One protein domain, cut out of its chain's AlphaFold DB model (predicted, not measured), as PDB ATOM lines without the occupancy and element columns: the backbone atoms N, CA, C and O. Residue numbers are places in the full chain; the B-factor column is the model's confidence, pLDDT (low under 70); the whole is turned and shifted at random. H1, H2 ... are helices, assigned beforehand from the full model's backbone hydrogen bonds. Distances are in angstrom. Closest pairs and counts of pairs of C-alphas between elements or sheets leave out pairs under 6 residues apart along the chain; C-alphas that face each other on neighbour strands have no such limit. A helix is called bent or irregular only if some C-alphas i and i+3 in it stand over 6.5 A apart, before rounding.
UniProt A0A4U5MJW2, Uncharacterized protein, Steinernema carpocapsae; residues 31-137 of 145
ATOM      1  N   TYR A  31     -18.545  -1.831  13.846       86.12
ATOM      2  CA  TYR A  31     -18.848  -2.898  14.804       86.12
ATOM      3  C   TYR A  31     -19.408  -4.143  14.125       86.12
ATOM      4  O   TYR A  31     -19.048  -5.259  14.502       86.12
ATOM      5  N   TYR A  32     -20.292  -3.973  13.144       87.06
ATOM      6  CA  TYR A  32     -20.944  -5.097  12.479       87.06
ATOM      7  C   TYR A  32     -19.957  -5.958  11.696       87.06
ATOM      8  O   TYR A  32     -20.009  -7.182  11.829       87.06
ATOM      9  N   ASP A  33     -19.034  -5.346  10.955       81.75
ATOM     10  CA  ASP A  33     -18.079  -6.074  10.119       81.75
ATOM     11  C   ASP A  33     -17.193  -7.021  10.951       81.75
ATOM     12  O   ASP A  33     -17.228  -8.230  10.700       81.75
ATOM     13  N   PRO A  34     -16.500  -6.573  12.020       81.69
ATOM     14  CA  PRO A  34     -15.736  -7.476  12.880       81.69
ATOM     15  C   PRO A  34     -16.589  -8.532  13.588       81.69
ATOM     16  O   PRO A  34     -16.121  -9.652  13.796       81.69
ATOM     17  N   ILE A  35     -17.834  -8.210  13.973       88.06
ATOM     18  CA  ILE A  35     -18.737  -9.175  14.620       88.06
ATOM     19  C   ILE A  35     -19.078 -10.307  13.652       88.06
ATOM     20  O   ILE A  35     -18.925 -11.481  14.000       88.06
ATOM     21  N   PHE A  36     -19.513  -9.977  12.434       88.06
ATOM     22  CA  PHE A  36     -19.814 -10.974  11.408       88.06
ATOM     23  C   PHE A  36     -18.578 -11.795  11.059       88.06
ATOM     24  O   PHE A  36     -18.656 -13.023  10.972       88.06
ATOM     25  N   MET A  37     -17.430 -11.135  10.942       83.94
ATOM     26  CA  MET A  37     -16.164 -11.802  10.694       83.94
ATOM     27  C   MET A  37     -15.816 -12.798  11.813       83.94
ATOM     28  O   MET A  37     -15.477 -13.952  11.543       83.94
ATOM     29  N   GLY A  38     -15.988 -12.397  13.075       84.81
ATOM     30  CA  GLY A  38     -15.793 -13.253  14.242       84.81
ATOM     31  C   GLY A  38     -16.744 -14.454  14.273       84.81
ATOM     32  O   GLY A  38     -16.315 -15.570  14.563       84.81
ATOM     33  N   ILE A  39     -18.017 -14.264  13.912       89.88
ATOM     34  CA  ILE A  39     -18.999 -15.358  13.806       89.88
ATOM     35  C   ILE A  39     -18.572 -16.362  12.732       89.88
ATOM     36  O   ILE A  39     -18.564 -17.569  12.987       89.88
ATOM     37  N   ILE A  40     -18.185 -15.874  11.550       86.81
ATOM     38  CA  ILE A  40     -17.702 -16.716  10.450       86.81
ATOM     39  C   ILE A  40     -16.502 -17.545  10.923       86.81
ATOM     40  O   ILE A  40     -16.479 -18.762  10.736       86.81
ATOM     41  N   PHE A  41     -15.543 -16.927  11.613       82.38
ATOM     42  CA  PHE A  41     -14.384 -17.631  12.160       82.38
ATOM     43  C   PHE A  41     -14.742 -18.701  13.186       82.38
ATOM     44  O   PHE A  41     -14.209 -19.808  13.123       82.38
ATOM     45  N   LEU A  42     -15.665 -18.413  14.105       87.75
ATOM     46  CA  LEU A  42     -16.130 -19.400  15.079       87.75
ATOM     47  C   LEU A  42     -16.785 -20.601  14.394       87.75
ATOM     48  O   LEU A  42     -16.499 -21.740  14.760       87.75
ATOM     49  N   ILE A  43     -17.606 -20.366  13.365       89.25
ATOM     50  CA  ILE A  43     -18.191 -21.439  12.551       89.25
ATOM     51  C   ILE A  43     -17.084 -22.263  11.886       89.25
ATOM     52  O   ILE A  43     -17.115 -23.491  11.958       89.25
ATOM     53  N   TYR A  44     -16.069 -21.618  11.303       82.12
ATOM     54  CA  TYR A  44     -14.924 -22.319  10.716       82.12
ATOM     55  C   TYR A  44     -14.155 -23.161  11.743       82.12
ATOM     56  O   TYR A  44     -13.822 -24.314  11.458       82.12
ATOM     57  N   MET A  45     -13.911 -22.632  12.945       82.38
ATOM     58  CA  MET A  45     -13.247 -23.364  14.030       82.38
ATOM     59  C   MET A  45     -14.078 -24.555  14.514       82.38
ATOM     60  O   MET A  45     -13.519 -25.621  14.777       82.38
ATOM     61  N   LEU A  46     -15.405 -24.417  14.581       89.19
ATOM     62  CA  LEU A  46     -16.309 -25.521  14.906       89.19
ATOM     63  C   LEU A  46     -16.264 -26.610  13.836       89.19
ATOM     64  O   LEU A  46     -16.046 -27.773  14.169       89.19
ATOM     65  N   VAL A  47     -16.421 -26.248  12.558       85.62
ATOM     66  CA  VAL A  47     -16.341 -27.198  11.435       85.62
ATOM     67  C   VAL A  47     -15.008 -27.940  11.461       85.62
ATOM     68  O   VAL A  47     -14.985 -29.163  11.331       85.62
ATOM     69  N   LEU A  48     -13.905 -27.234  11.715       75.94
ATOM     70  CA  LEU A  48     -12.597 -27.857  11.866       75.94
ATOM     71  C   LEU A  48     -12.558 -28.832  13.045       75.94
ATOM     72  O   LEU A  48     -12.102 -29.960  12.879       75.94
ATOM     73  N   ALA A  49     -13.024 -28.421  14.225       83.56
ATOM     74  CA  ALA A  49     -13.042 -29.279  15.404       83.56
ATOM     75  C   ALA A  49     -13.857 -30.558  15.148       83.56
ATOM     76  O   ALA A  49     -13.422 -31.648  15.521       83.56
ATOM     77  N   PHE A  50     -14.986 -30.452  14.440       85.38
ATOM     78  CA  PHE A  50     -15.767 -31.607  13.998       85.38
ATOM     79  C   PHE A  50     -14.999 -32.487  13.011       85.38
ATOM     80  O   PHE A  50     -14.963 -33.703  13.196       85.38
ATOM     81  N   MET A  51     -14.338 -31.903  12.007       77.75
ATOM     82  CA  MET A  51     -13.517 -32.658  11.056       77.75
ATOM     83  C   MET A  51     -12.361 -33.394  11.749       77.75
ATOM     84  O   MET A  51     -12.110 -34.560  11.446       77.75
ATOM     85  N   VAL A  52     -11.686 -32.750  12.708       76.00
ATOM     86  CA  VAL A  52     -10.605 -33.357  13.500       76.00
ATOM     87  C   VAL A  52     -11.148 -34.489  14.372       76.00
ATOM     88  O   VAL A  52     -10.601 -35.588  14.337       76.00
ATOM     89  N   LYS A  53     -12.265 -34.269  15.078       81.06
ATOM     90  CA  LYS A  53     -12.910 -35.287  15.922       81.06
ATOM     91  C   LYS A  53     -13.375 -36.505  15.117       81.06
ATOM     92  O   LYS A  53     -13.193 -37.641  15.549       81.06
ATOM     93  N   MET A  54     -13.938 -36.292  13.925       75.81
ATOM     94  CA  MET A  54     -14.305 -37.384  13.014       75.81
ATOM     95  C   MET A  54     -13.077 -38.163  12.521       75.81
ATOM     96  O   MET A  54     -13.166 -39.367  12.297       75.81
ATOM     97  N   ARG A  55     -11.921 -37.503  12.383       70.44
ATOM     98  CA  ARG A  55     -10.674 -38.130  11.925       70.44
ATOM     99  C   ARG A  55      -9.824 -38.771  13.013       70.44
ATOM    100  O   ARG A  55      -9.078 -39.691  12.691       70.44
ATOM    101  N   GLU A  56      -9.954 -38.396  14.281       64.38
ATOM    102  CA  GLU A  56      -9.405 -39.222  15.372       64.38
ATOM    103  C   GLU A  56      -9.978 -40.646  15.330       64.38
ATOM    104  O   GLU A  56      -9.286 -41.604  15.659       64.38
ATOM    105  N   SER A  57     -11.205 -40.795  14.819       63.62
ATOM    106  CA  SER A  57     -11.832 -42.099  14.577       63.62
ATOM    107  C   SER A  57     -11.378 -42.773  13.267       63.62
ATOM    108  O   SER A  57     -11.628 -43.961  13.077       63.62
ATOM    109  N   ALA A  58     -10.707 -42.050  12.361       59.81
ATOM    110  CA  ALA A  58     -10.311 -42.509  11.029       59.81
ATOM    111  C   ALA A  58      -8.877 -42.058  10.680       59.81
ATOM    112  O   ALA A  58      -8.671 -41.024  10.049       59.81
ATOM    113  N   SER A  59      -7.884 -42.844  11.111       62.97
ATOM    114  CA  SER A  59      -6.471 -42.835  10.683       62.97
ATOM    115  C   SER A  59      -5.926 -41.514  10.091       62.97
ATOM    116  O   SER A  59      -5.735 -41.396   8.880       62.97
ATOM    117  N   GLY A  60      -5.597 -40.553  10.961       64.31
ATOM    118  CA  GLY A  60      -4.676 -39.441  10.687       64.31
ATOM    119  C   GLY A  60      -5.206 -38.286   9.820       64.31
ATOM    120  O   GLY A  60      -5.891 -38.459   8.811       64.31
ATOM    121  N   LEU A  61      -4.829 -37.060  10.194       66.31
ATOM    122  CA  LEU A  61      -5.132 -35.841   9.439       66.31
ATOM    123  C   LEU A  61      -4.313 -35.798   8.138       66.31
ATOM    124  O   LEU A  61      -3.085 -35.939   8.159       66.31
ATOM    125  N   SER A  62      -4.964 -35.570   6.994       71.88
ATOM    126  CA  SER A  62      -4.233 -35.431   5.732       71.88
ATOM    127  C   SER A  62      -3.461 -34.109   5.706       71.88
ATOM    128  O   SER A  62      -3.993 -33.051   6.047       71.88
ATOM    129  N   LYS A  63      -2.222 -34.125   5.197       73.94
ATOM    130  CA  LYS A  63      -1.407 -32.909   4.986       73.94
ATOM    131  C   LYS A  63      -2.120 -31.863   4.115       73.94
ATOM    132  O   LYS A  63      -1.801 -30.680   4.201       73.94
ATOM    133  N   SER A  64      -3.060 -32.286   3.266       73.06
ATOM    134  CA  SER A  64      -3.879 -31.385   2.448       73.06
ATOM    135  C   SER A  64      -4.923 -30.620   3.263       73.06
ATOM    136  O   SER A  64      -5.171 -29.457   2.966       73.06
ATOM    137  N   GLU A  65      -5.502 -31.235   4.293       73.00
ATOM    138  CA  GLU A  65      -6.545 -30.618   5.125       73.00
ATOM    139  C   GLU A  65      -5.951 -29.593   6.083       73.00
ATOM    140  O   GLU A  65      -6.417 -28.458   6.114       73.00
ATOM    141  N   LEU A  66      -4.853 -29.945   6.768       76.50
ATOM    142  CA  LEU A  66      -4.099 -28.997   7.599       76.50
ATOM    143  C   LEU A  66      -3.700 -27.760   6.786       76.50
ATOM    144  O   LEU A  66      -3.741 -26.637   7.269       76.50
ATOM    145  N   ARG A  67      -3.340 -27.965   5.519       80.44
ATOM    146  CA  ARG A  67      -2.981 -26.878   4.621       80.44
ATOM    147  C   ARG A  67      -4.163 -25.967   4.294       80.44
ATOM    148  O   ARG A  67      -3.980 -24.757   4.327       80.44
ATOM    149  N   ILE A  68      -5.326 -26.520   3.945       81.06
ATOM    150  CA  ILE A  68      -6.534 -25.718   3.680       81.06
ATOM    151  C   ILE A  68      -6.904 -24.923   4.933       81.06
ATOM    152  O   ILE A  68      -7.195 -23.735   4.841       81.06
ATOM    153  N   PHE A  69      -6.793 -25.551   6.103       78.81
ATOM    154  CA  PHE A  69      -7.003 -24.880   7.375       78.81
ATOM    155  C   PHE A  69      -6.009 -23.733   7.606       78.81
ATOM    156  O   PHE A  69      -6.431 -22.617   7.889       78.81
ATOM    157  N   CYS A  70      -4.706 -23.960   7.416       81.56
ATOM    158  CA  CYS A  70      -3.711 -22.892   7.516       81.56
ATOM    159  C   CYS A  70      -4.009 -21.736   6.555       81.56
ATOM    160  O   CYS A  70      -3.835 -20.585   6.940       81.56
ATOM    161  N   VAL A  71      -4.469 -22.023   5.332       84.31
ATOM    162  CA  VAL A  71      -4.864 -20.976   4.378       84.31
ATOM    163  C   VAL A  71      -6.031 -20.163   4.931       84.31
ATOM    164  O   VAL A  71      -5.934 -18.944   4.977       84.31
ATOM    165  N   ALA A  72      -7.084 -20.826   5.413       81.75
ATOM    166  CA  ALA A  72      -8.250 -20.159   5.986       81.75
ATOM    167  C   ALA A  72      -7.892 -19.291   7.206       81.75
ATOM    168  O   ALA A  72      -8.363 -18.163   7.306       81.75
ATOM    169  N   VAL A  73      -7.020 -19.775   8.099       82.62
ATOM    170  CA  VAL A  73      -6.553 -19.005   9.267       82.62
ATOM    171  C   VAL A  73      -5.749 -17.780   8.843       82.62
ATOM    172  O   VAL A  73      -5.974 -16.697   9.370       82.62
ATOM    173  N   VAL A  74      -4.824 -17.929   7.890       86.75
ATOM    174  CA  VAL A  74      -4.016 -16.801   7.400       86.75
ATOM    175  C   VAL A  74      -4.898 -15.758   6.715       86.75
ATOM    176  O   VAL A  74      -4.749 -14.577   7.006       86.75
ATOM    177  N   SER A  75      -5.838 -16.184   5.867       85.06
ATOM    178  CA  SER A  75      -6.808 -15.287   5.231       85.06
ATOM    179  C   SER A  75      -7.679 -14.568   6.261       85.06
ATOM    180  O   SER A  75      -7.856 -13.362   6.165       85.06
ATOM    181  N   PHE A  76      -8.154 -15.272   7.291       84.19
ATOM    182  CA  PHE A  76      -8.944 -14.660   8.356       84.19
ATOM    183  C   PHE A  76      -8.154 -13.615   9.157       84.19
ATOM    184  O   PHE A  76      -8.653 -12.522   9.412       84.19
ATOM    185  N   LEU A  77      -6.918 -13.931   9.554       86.00
ATOM    186  CA  LEU A  77      -6.063 -12.989  10.284       86.00
ATOM    187  C   LEU A  77      -5.748 -11.752   9.442       86.00
ATOM    188  O   LEU A  77      -5.769 -10.638   9.963       86.00
ATOM    189  N   TYR A  78      -5.475 -11.957   8.155       89.25
ATOM    190  CA  TYR A  78      -5.220 -10.882   7.211       89.25
ATOM    191  C   TYR A  78      -6.425  -9.947   7.082       89.25
ATOM    192  O   TYR A  78      -6.283  -8.748   7.290       89.25
ATOM    193  N   GLU A  79      -7.611 -10.495   6.826       85.06
ATOM    194  CA  GLU A  79      -8.827  -9.698   6.651       85.06
ATOM    195  C   GLU A  79      -9.261  -8.999   7.949       85.06
ATOM    196  O   GLU A  79      -9.750  -7.870   7.929       85.06
ATOM    197  N   SER A  80      -9.001  -9.620   9.106       85.00
ATOM    198  CA  SER A  80      -9.273  -9.011  10.414       85.00
ATOM    199  C   SER A  80      -8.361  -7.813  10.619       85.00
ATOM    200  O   SER A  80      -8.793  -6.757  11.071       85.00
ATOM    201  N   PHE A  81      -7.084  -7.971  10.267       87.69
ATOM    202  CA  PHE A  81      -6.113  -6.893  10.327       87.69
ATOM    203  C   PHE A  81      -6.457  -5.771   9.346       87.69
ATOM    204  O   PHE A  81      -6.405  -4.611   9.737       87.69
ATOM    205  N   PHE A  82      -6.850  -6.103   8.116       86.75
ATOM    206  CA  PHE A  82      -7.257  -5.126   7.112       86.75
ATOM    207  C   PHE A  82      -8.497  -4.339   7.556       86.75
ATOM    208  O   PHE A  82      -8.465  -3.115   7.556       86.75
ATOM    209  N   THR A  83      -9.529  -5.017   8.062       84.44
ATOM    210  CA  THR A  83     -10.728  -4.380   8.634       84.44
ATOM    211  C   THR A  83     -10.362  -3.462   9.804       84.44
ATOM    212  O   THR A  83     -10.779  -2.302   9.855       84.44
ATOM    213  N   CYS A  84      -9.523  -3.944  10.728       84.12
ATOM    214  CA  CYS A  84      -9.032  -3.138  11.843       84.12
ATOM    215  C   CYS A  84      -8.261  -1.899  11.366       84.12
ATOM    216  O   CYS A  84      -8.441  -0.802  11.898       84.12
ATOM    217  N   TRP A  85      -7.419  -2.071  10.346       85.56
ATOM    218  CA  TRP A  85      -6.664  -0.990   9.731       85.56
ATOM    219  C   TRP A  85      -7.606   0.047   9.118       85.56
ATOM    220  O   TRP A  85      -7.504   1.224   9.439       85.56
ATOM    221  N   SER A  86      -8.575  -0.380   8.312       81.38
ATOM    222  CA  SER A  86      -9.483   0.510   7.589       81.38
ATOM    223  C   SER A  86     -10.412   1.330   8.485       81.38
ATOM    224  O   SER A  86     -10.693   2.475   8.147       81.38
ATOM    225  N   PHE A  87     -10.876   0.797   9.621       78.00
ATOM    226  CA  PHE A  87     -11.827   1.518  10.479       78.00
ATOM    227  C   PHE A  87     -11.173   2.304  11.621       78.00
ATOM    228  O   PHE A  87     -11.609   3.417  11.921       78.00
ATOM    229  N   TRP A  88     -10.132   1.767  12.267       81.69
ATOM    230  CA  TRP A  88      -9.566   2.386  13.474       81.69
ATOM    231  C   TRP A  88      -8.330   3.245  13.224       81.69
ATOM    232  O   TRP A  88      -8.052   4.125  14.035       81.69
ATOM    233  N   VAL A  89      -7.594   3.034  12.128       81.50
ATOM    234  CA  VAL A  89      -6.366   3.796  11.841       81.50
ATOM    235  C   VAL A  89      -6.630   5.187  11.254       81.50
ATOM    236  O   VAL A  89      -5.938   6.112  11.684       81.50
ATOM    237  N   PRO A  90      -7.621   5.417  10.365       79.31
ATOM    238  CA  PRO A  90      -7.857   6.759   9.828       79.31
ATOM    239  C   PRO A  90      -8.122   7.830  10.903       79.31
ATOM    240  O   PRO A  90      -7.518   8.898  10.823       79.31
ATOM    241  N   PRO A  91      -8.909   7.570  11.971       75.50
ATOM    242  CA  PRO A  91      -9.075   8.531  13.067       75.50
ATOM    243  C   PRO A  91      -7.791   8.833  13.861       75.50
ATOM    244  O   PRO A  91      -7.698   9.889  14.483       75.50
ATOM    245  N   LEU A  92      -6.817   7.912  13.882       79.62
ATOM    246  CA  LEU A  92      -5.548   8.066  14.609       79.62
ATOM    247  C   LEU A  92      -4.520   8.910  13.838       79.62
ATOM    248  O   LEU A  92      -3.596   9.446  14.450       79.62
ATOM    249  N   LEU A  93      -4.660   9.017  12.514       78.94
ATOM    250  CA  LEU A  93      -3.705   9.680  11.620       78.94
ATOM    251  C   LEU A  93      -4.406  10.682  10.677       78.94
ATOM    252  O   LEU A  93      -4.338  10.521   9.458       78.94
ATOM    253  N   PRO A  94      -5.046  11.737  11.221       68.12
ATOM    254  CA  PRO A  94      -5.901  12.649  10.456       68.12
ATOM    255  C   PRO A  94      -5.172  13.501   9.400       68.12
ATOM    256  O   PRO A  94      -5.829  14.031   8.515       68.12
ATOM    257  N   ASP A  95      -3.840  13.623   9.467       75.12
ATOM    258  CA  ASP A  95      -3.041  14.447   8.539       75.12
ATOM    259  C   ASP A  95      -2.233  13.617   7.517       75.12
ATOM    260  O   ASP A  95      -1.357  14.144   6.829       75.12
ATOM    261  N   GLN A  96      -2.449  12.298   7.446       78.31
ATOM    262  CA  GLN A  96      -1.633  11.376   6.637       78.31
ATOM    263  C   GLN A  96      -2.456  10.627   5.577       78.31
ATOM    264  O   GLN A  96      -2.259   9.429   5.355       78.31
ATOM    265  N   ASP A  97      -3.334  11.345   4.875       76.38
ATOM    266  CA  ASP A  97      -4.218  10.787   3.838       76.38
ATOM    267  C   ASP A  97      -3.452  10.001   2.760       76.38
ATOM    268  O   ASP A  97      -3.839   8.896   2.388       76.38
ATOM    269  N   MET A  98      -2.285  10.499   2.333       79.25
ATOM    270  CA  MET A  98      -1.450   9.820   1.332       79.25
ATOM    271  C   MET A  98      -0.945   8.446   1.805       79.25
ATOM    272  O   MET A  98      -0.864   7.504   1.015       79.25
ATOM    273  N   LEU A  99      -0.599   8.299   3.090       80.88
ATOM    274  CA  LEU A  99      -0.172   7.008   3.639       80.88
ATOM    275  C   LEU A  99      -1.355   6.041   3.766       80.88
ATOM    276  O   LEU A  99      -1.185   4.837   3.552       80.88
ATOM    277  N   MET A 100      -2.548   6.551   4.073       82.00
ATOM    278  CA  MET A 100      -3.773   5.748   4.103       82.00
ATOM    279  C   MET A 100      -4.150   5.243   2.708       82.00
ATOM    280  O   MET A 100      -4.443   4.057   2.556       82.00
ATOM    281  N   ASP A 101      -4.028   6.087   1.682       79.88
ATOM    282  CA  ASP A 101      -4.251   5.710   0.282       79.88
ATOM    283  C   ASP A 101      -3.277   4.622  -0.186       79.88
ATOM    284  O   ASP A 101      -3.683   3.615  -0.778       79.88
ATOM    285  N   ILE A 102      -1.980   4.795   0.089       84.44
ATOM    286  CA  ILE A 102      -0.949   3.828  -0.315       84.44
ATOM    287  C   ILE A 102      -1.138   2.500   0.422       84.44
ATOM    288  O   ILE A 102      -1.106   1.442  -0.209       84.44
ATOM    289  N   SER A 103      -1.342   2.541   1.741       87.19
ATOM    290  CA  SER A 103      -1.516   1.326   2.543       87.19
ATOM    291  C   SER A 103      -2.779   0.564   2.146       87.19
ATOM    292  O   SER A 103      -2.711  -0.646   1.938       87.19
ATOM    293  N   SER A 104      -3.900   1.255   1.933       83.50
ATOM    294  CA  SER A 104      -5.159   0.627   1.518       83.50
ATOM    295  C   SER A 104      -5.047  -0.020   0.140       83.50
ATOM    296  O   SER A 104      -5.440  -1.174  -0.018       83.50
ATOM    297  N   ASN A 105      -4.436   0.654  -0.842       85.56
ATOM    298  CA  ASN A 105      -4.166   0.046  -2.151       85.56
ATOM    299  C   ASN A 105      -3.264  -1.186  -2.041       85.56
ATOM    300  O   ASN A 105      -3.484  -2.189  -2.719       85.56
ATOM    301  N   PHE A 106      -2.243  -1.121  -1.187       87.31
ATOM    302  CA  PHE A 106      -1.344  -2.245  -0.972       87.31
ATOM    303  C   PHE A 106      -2.079  -3.454  -0.385       87.31
ATOM    304  O   PHE A 106      -1.901  -4.566  -0.882       87.31
ATOM    305  N   PHE A 107      -2.952  -3.245   0.604       88.12
ATOM    306  CA  PHE A 107      -3.808  -4.308   1.127       88.12
ATOM    307  C   PHE A 107      -4.781  -4.836   0.065       88.12
ATOM    308  O   PHE A 107      -4.918  -6.042  -0.097       88.12
ATOM    309  N   TRP A 108      -5.384  -3.987  -0.759       85.62
ATOM    310  CA  TRP A 108      -6.239  -4.460  -1.854       85.62
ATOM    311  C   TRP A 108      -5.500  -5.370  -2.851       85.62
ATOM    312  O   TRP A 108      -6.009  -6.419  -3.253       85.62
ATOM    313  N   ILE A 109      -4.270  -5.006  -3.225       88.62
ATOM    314  CA  ILE A 109      -3.423  -5.828  -4.103       88.62
ATOM    315  C   ILE A 109      -3.047  -7.144  -3.417       88.62
ATOM    316  O   ILE A 109      -3.074  -8.205  -4.049       88.62
ATOM    317  N   LEU A 110      -2.678  -7.077  -2.136       87.56
ATOM    318  CA  LEU A 110      -2.345  -8.263  -1.360       87.56
ATOM    319  C   LEU A 110      -3.531  -9.206  -1.255       87.56
ATOM    320  O   LEU A 110      -3.331 -10.398  -1.457       87.56
ATOM    321  N   ASP A 111      -4.735  -8.700  -1.015       84.88
ATOM    322  CA  ASP A 111      -5.936  -9.515  -0.877       84.88
ATOM    323  C   ASP A 111      -6.219 -10.324  -2.155       84.88
ATOM    324  O   ASP A 111      -6.326 -11.554  -2.127       84.88
ATOM    325  N   CYS A 112      -6.135  -9.662  -3.315       87.19
ATOM    326  CA  CYS A 112      -6.260 -10.302  -4.628       87.19
ATOM    327  C   CYS A 112      -5.236 -11.437  -4.852       87.19
ATOM    328  O   CYS A 112      -5.510 -12.411  -5.559       87.19
ATOM    329  N   GLY A 113      -4.032 -11.312  -4.283       85.88
ATOM    330  CA  GLY A 113      -2.930 -12.264  -4.443       85.88
ATOM    331  C   GLY A 113      -2.758 -13.260  -3.292       85.88
ATOM    332  O   GLY A 113      -2.027 -14.246  -3.448       85.88
ATOM    333  N   LEU A 114      -3.404 -13.037  -2.145       86.56
ATOM    334  CA  LEU A 114      -3.106 -13.721  -0.888       86.56
ATOM    335  C   LEU A 114      -3.375 -15.214  -1.008       86.56
ATOM    336  O   LEU A 114      -2.520 -16.034  -0.673       86.56
ATOM    337  N   PHE A 115      -4.530 -15.583  -1.561       81.25
ATOM    338  CA  PHE A 115      -4.886 -16.984  -1.750       81.25
ATOM    339  C   PHE A 115      -3.855 -17.720  -2.618       81.25
ATOM    340  O   PHE A 115      -3.392 -18.806  -2.260       81.25
ATOM    341  N   ALA A 116      -3.435 -17.113  -3.731       85.06
ATOM    342  CA  ALA A 116      -2.436 -17.692  -4.624       85.06
ATOM    343  C   ALA A 116      -1.061 -17.808  -3.945       85.06
ATOM    344  O   ALA A 116      -0.428 -18.866  -4.024       85.06
ATOM    345  N   LEU A 117      -0.627 -16.767  -3.227       86.19
ATOM    346  CA  LEU A 117       0.625 -16.749  -2.467       86.19
ATOM    347  C   LEU A 117       0.648 -17.836  -1.396       86.19
ATOM    348  O   LEU A 117       1.572 -18.649  -1.355       86.19
ATOM    349  N   VAL A 118      -0.388 -17.907  -0.568       84.38
ATOM    350  CA  VAL A 118      -0.493 -18.889   0.511       84.38
ATOM    351  C   VAL A 118      -0.557 -20.306  -0.070       84.38
ATOM    352  O   VAL A 118       0.148 -21.214   0.383       84.38
ATOM    353  N   MET A 119      -1.308 -20.517  -1.153       82.00
ATOM    354  CA  MET A 119      -1.344 -21.807  -1.841       82.00
ATOM    355  C   MET A 119       0.020 -22.202  -2.412       82.00
ATOM    356  O   MET A 119       0.420 -23.360  -2.277       82.00
ATOM    357  N   LEU A 120       0.764 -21.268  -3.000       84.56
ATOM    358  CA  LEU A 120       2.119 -21.501  -3.488       84.56
ATOM    359  C   LEU A 120       3.062 -21.845  -2.323       84.56
ATOM    360  O   LEU A 120       3.779 -22.849  -2.378       84.56
ATOM    361  N   VAL A 121       3.001 -21.090  -1.225       83.00
ATOM    362  CA  VAL A 121       3.792 -21.321  -0.008       83.00
ATOM    363  C   VAL A 121       3.503 -22.687   0.599       83.00
ATOM    364  O   VAL A 121       4.435 -23.360   1.021       83.00
ATOM    365  N   PHE A 122       2.275 -23.191   0.591       79.25
ATOM    366  CA  PHE A 122       2.006 -24.502   1.187       79.25
ATOM    367  C   PHE A 122       2.085 -25.677   0.193       79.25
ATOM    368  O   PHE A 122       2.251 -26.826   0.612       79.25
ATOM    369  N   ASN A 123       2.049 -25.441  -1.124       82.31
ATOM    370  CA  ASN A 123       2.175 -26.508  -2.122       82.31
ATOM    371  C   ASN A 123       3.605 -26.681  -2.641       82.31
ATOM    372  O   ASN A 123       4.021 -26.050  -3.614       82.31
ATOM    373  N   ARG A 124       4.348 -27.631  -2.072       77.75
ATOM    374  CA  ARG A 124       5.663 -28.002  -2.622       77.75
ATOM    375  C   ARG A 124       5.572 -28.527  -4.061       77.75
ATOM    376  O   ARG A 124       6.487 -28.288  -4.842       77.75
ATOM    377  N   ASN A 125       4.478 -29.198  -4.428       77.56
ATOM    378  CA  ASN A 125       4.307 -29.741  -5.776       77.56
ATOM    379  C   ASN A 125       4.005 -28.640  -6.800       77.56
ATOM    380  O   ASN A 125       4.585 -28.675  -7.883       77.56
ATOM    381  N   LEU A 126       3.180 -27.635  -6.462       75.75
ATOM    382  CA  LEU A 126       2.997 -26.477  -7.356       75.75
ATOM    383  C   LEU A 126       4.294 -25.691  -7.503       75.75
ATOM    384  O   LEU A 126       4.640 -25.347  -8.622       75.75
ATOM    385  N   ARG A 127       5.057 -25.480  -6.420       83.00
ATOM    386  CA  ARG A 127       6.360 -24.802  -6.505       83.00
ATOM    387  C   ARG A 127       7.324 -25.513  -7.450       83.00
ATOM    388  O   ARG A 127       7.933 -24.870  -8.296       83.00
ATOM    389  N   LYS A 128       7.420 -26.843  -7.356       83.81
ATOM    390  CA  LYS A 128       8.246 -27.645  -8.272       83.81
ATOM    391  C   LYS A 128       7.771 -27.536  -9.723       83.81
ATOM    392  O   LYS A 128       8.603 -27.335 -10.600       83.81
ATOM    393  N   LYS A 129       6.459 -27.623  -9.971       82.88
ATOM    394  CA  LYS A 129       5.884 -27.488 -11.319       82.88
ATOM    395  C   LYS A 129       6.070 -26.084 -11.900       82.88
ATOM    396  O   LYS A 129       6.446 -25.969 -13.058       82.88
ATOM    397  N   MET A 130       5.874 -25.030 -11.109       82.69
ATOM    398  CA  MET A 130       6.133 -23.653 -11.541       82.69
ATOM    399  C   MET A 130       7.606 -23.443 -11.877       82.69
ATOM    400  O   MET A 130       7.899 -22.938 -12.948       82.69
ATOM    401  N   LEU A 131       8.536 -23.902 -11.031       84.00
ATOM    402  CA  LEU A 131       9.973 -23.807 -11.316       84.00
ATOM    403  C   LEU A 131      10.375 -24.565 -12.589       84.00
ATOM    404  O   LEU A 131      11.252 -24.108 -13.319       84.00
ATOM    405  N   GLN A 132       9.744 -25.711 -12.862       85.00
ATOM    406  CA  GLN A 132       9.935 -26.442 -14.116       85.00
ATOM    407  C   GLN A 132       9.412 -25.641 -15.311       85.00
ATOM    408  O   GLN A 132      10.162 -25.444 -16.260       85.00
ATOM    409  N   LEU A 133       8.188 -25.109 -15.241       81.19
ATOM    410  CA  LEU A 133       7.614 -24.278 -16.304       81.19
ATOM    411  C   LEU A 133       8.445 -23.016 -16.560       81.19
ATOM    412  O   LEU A 133       8.770 -22.739 -17.705       81.19
ATOM    413  N   THR A 134       8.877 -22.302 -15.518       80.88
ATOM    414  CA  THR A 134       9.737 -21.119 -15.664       80.88
ATOM    415  C   THR A 134      11.080 -21.463 -16.310       80.88
ATOM    416  O   THR A 134      11.581 -20.675 -17.100       80.88
ATOM    417  N   ARG A 135      11.657 -22.640 -16.027       72.44
ATOM    418  CA  ARG A 135      12.892 -23.097 -16.691       72.44
ATOM    419  C   ARG A 135      12.673 -23.508 -18.146       72.44
ATOM    420  O   ARG A 135      13.563 -23.298 -18.961       72.44
ATOM    421  N   THR A 136      11.529 -24.103 -18.473       65.31
ATOM    422  CA  THR A 136      11.217 -24.556 -19.837       65.31
ATOM    423  C   THR A 136      10.767 -23.403 -20.739       65.31
ATOM    424  O   THR A 136      11.127 -23.378 -21.910       65.31
ATOM    425  N   SER A 137      10.056 -22.406 -20.206       57.69
ATOM    426  CA  SER A 137       9.590 -21.237 -20.966       57.69
ATOM    427  C   SER A 137      10.715 -20.313 -21.449       57.69
ATOM    428  O   SER A 137      10.499 -19.559 -22.392       57.69
TER     429      SER A 137
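Overview. This is residues 31 to 137 of the 145 residues of an uncharacterized protein of Steinernema carpocapsae (UniProt A0A4U5MJW2). Three long helices lie in a flat, loose row, the chain running back and forth through them, with H2 in the middle, H1 on one side and the bent H3 on the other. H4 turns off from the end of H3 at a corner, and its residues 131 to 137 stick out. The printed part has 107 residues with four named helices, in the order H1, H2, H3, H4, and no named strand: the class is all helix. The whole is loose, with a radius of gyration of the C-alphas of 18.4 A, and flat, spanning 56 by 44 by 13 A.

Arrangement. H2, residues 63 to 88, touches H1, residues 31 to 56, at a shallow tilt of 12 degrees, opposite ways; the two form a helical hairpin, and their closest C-alphas are those of Pro 34 and Ser 80, 7.1 A apart. H3, residues 97 to 122, was assigned as one helix by its hydrogen bonds but is bent: C-alphas 112 and 115 are 7.4 A apart, and its arms H3a, residues 97 to 112, and H3b, residues 115 to 122, stand at a steep tilt of 64 degrees. H3a is close to H2 but not clearly touching, with the closest C-alphas, of Phe 82 and Phe 107, 7.0 A apart. H3b touches residues 67 to 75 of H2 at a steep tilt of 45 degrees, the C-alphas of Val 71 and Val 118 being closest at 6.2 A. H4, residues 124 to 137, and H3b only just touch, only at the corner, with 3 pairs of C-alphas within 8 A, the closest those of Leu 120 and Arg 127 at 6.2 A; they are about perpendicular at 75 degrees. H1 is apart from H3a, H3b and H4. In H1, H2, H3a, H3b and H4 every O i to N i+4 pair is within hydrogen-bond range.

Along the chain. H1 begins at C-alpha 31 (-18.848, -2.898, 14.804) and is 37.5 A long; H2 is 37.2 A, H3a 22.8 A, H3b 10.6 A and H4 19.9 A. H4 ends at C-alpha 137 (9.590, -21.237, -20.966).

Size, cuts and confidence. The C-alphas farthest apart are those of Ser 57 and Asp 95, 57.5 A. The printed part has no cut and no long link; the link from H3 to H4 is tight. Mean pLDDT of the printed part is 80.8, and residues 56 to 61, 94, 136 and 137 are under 70.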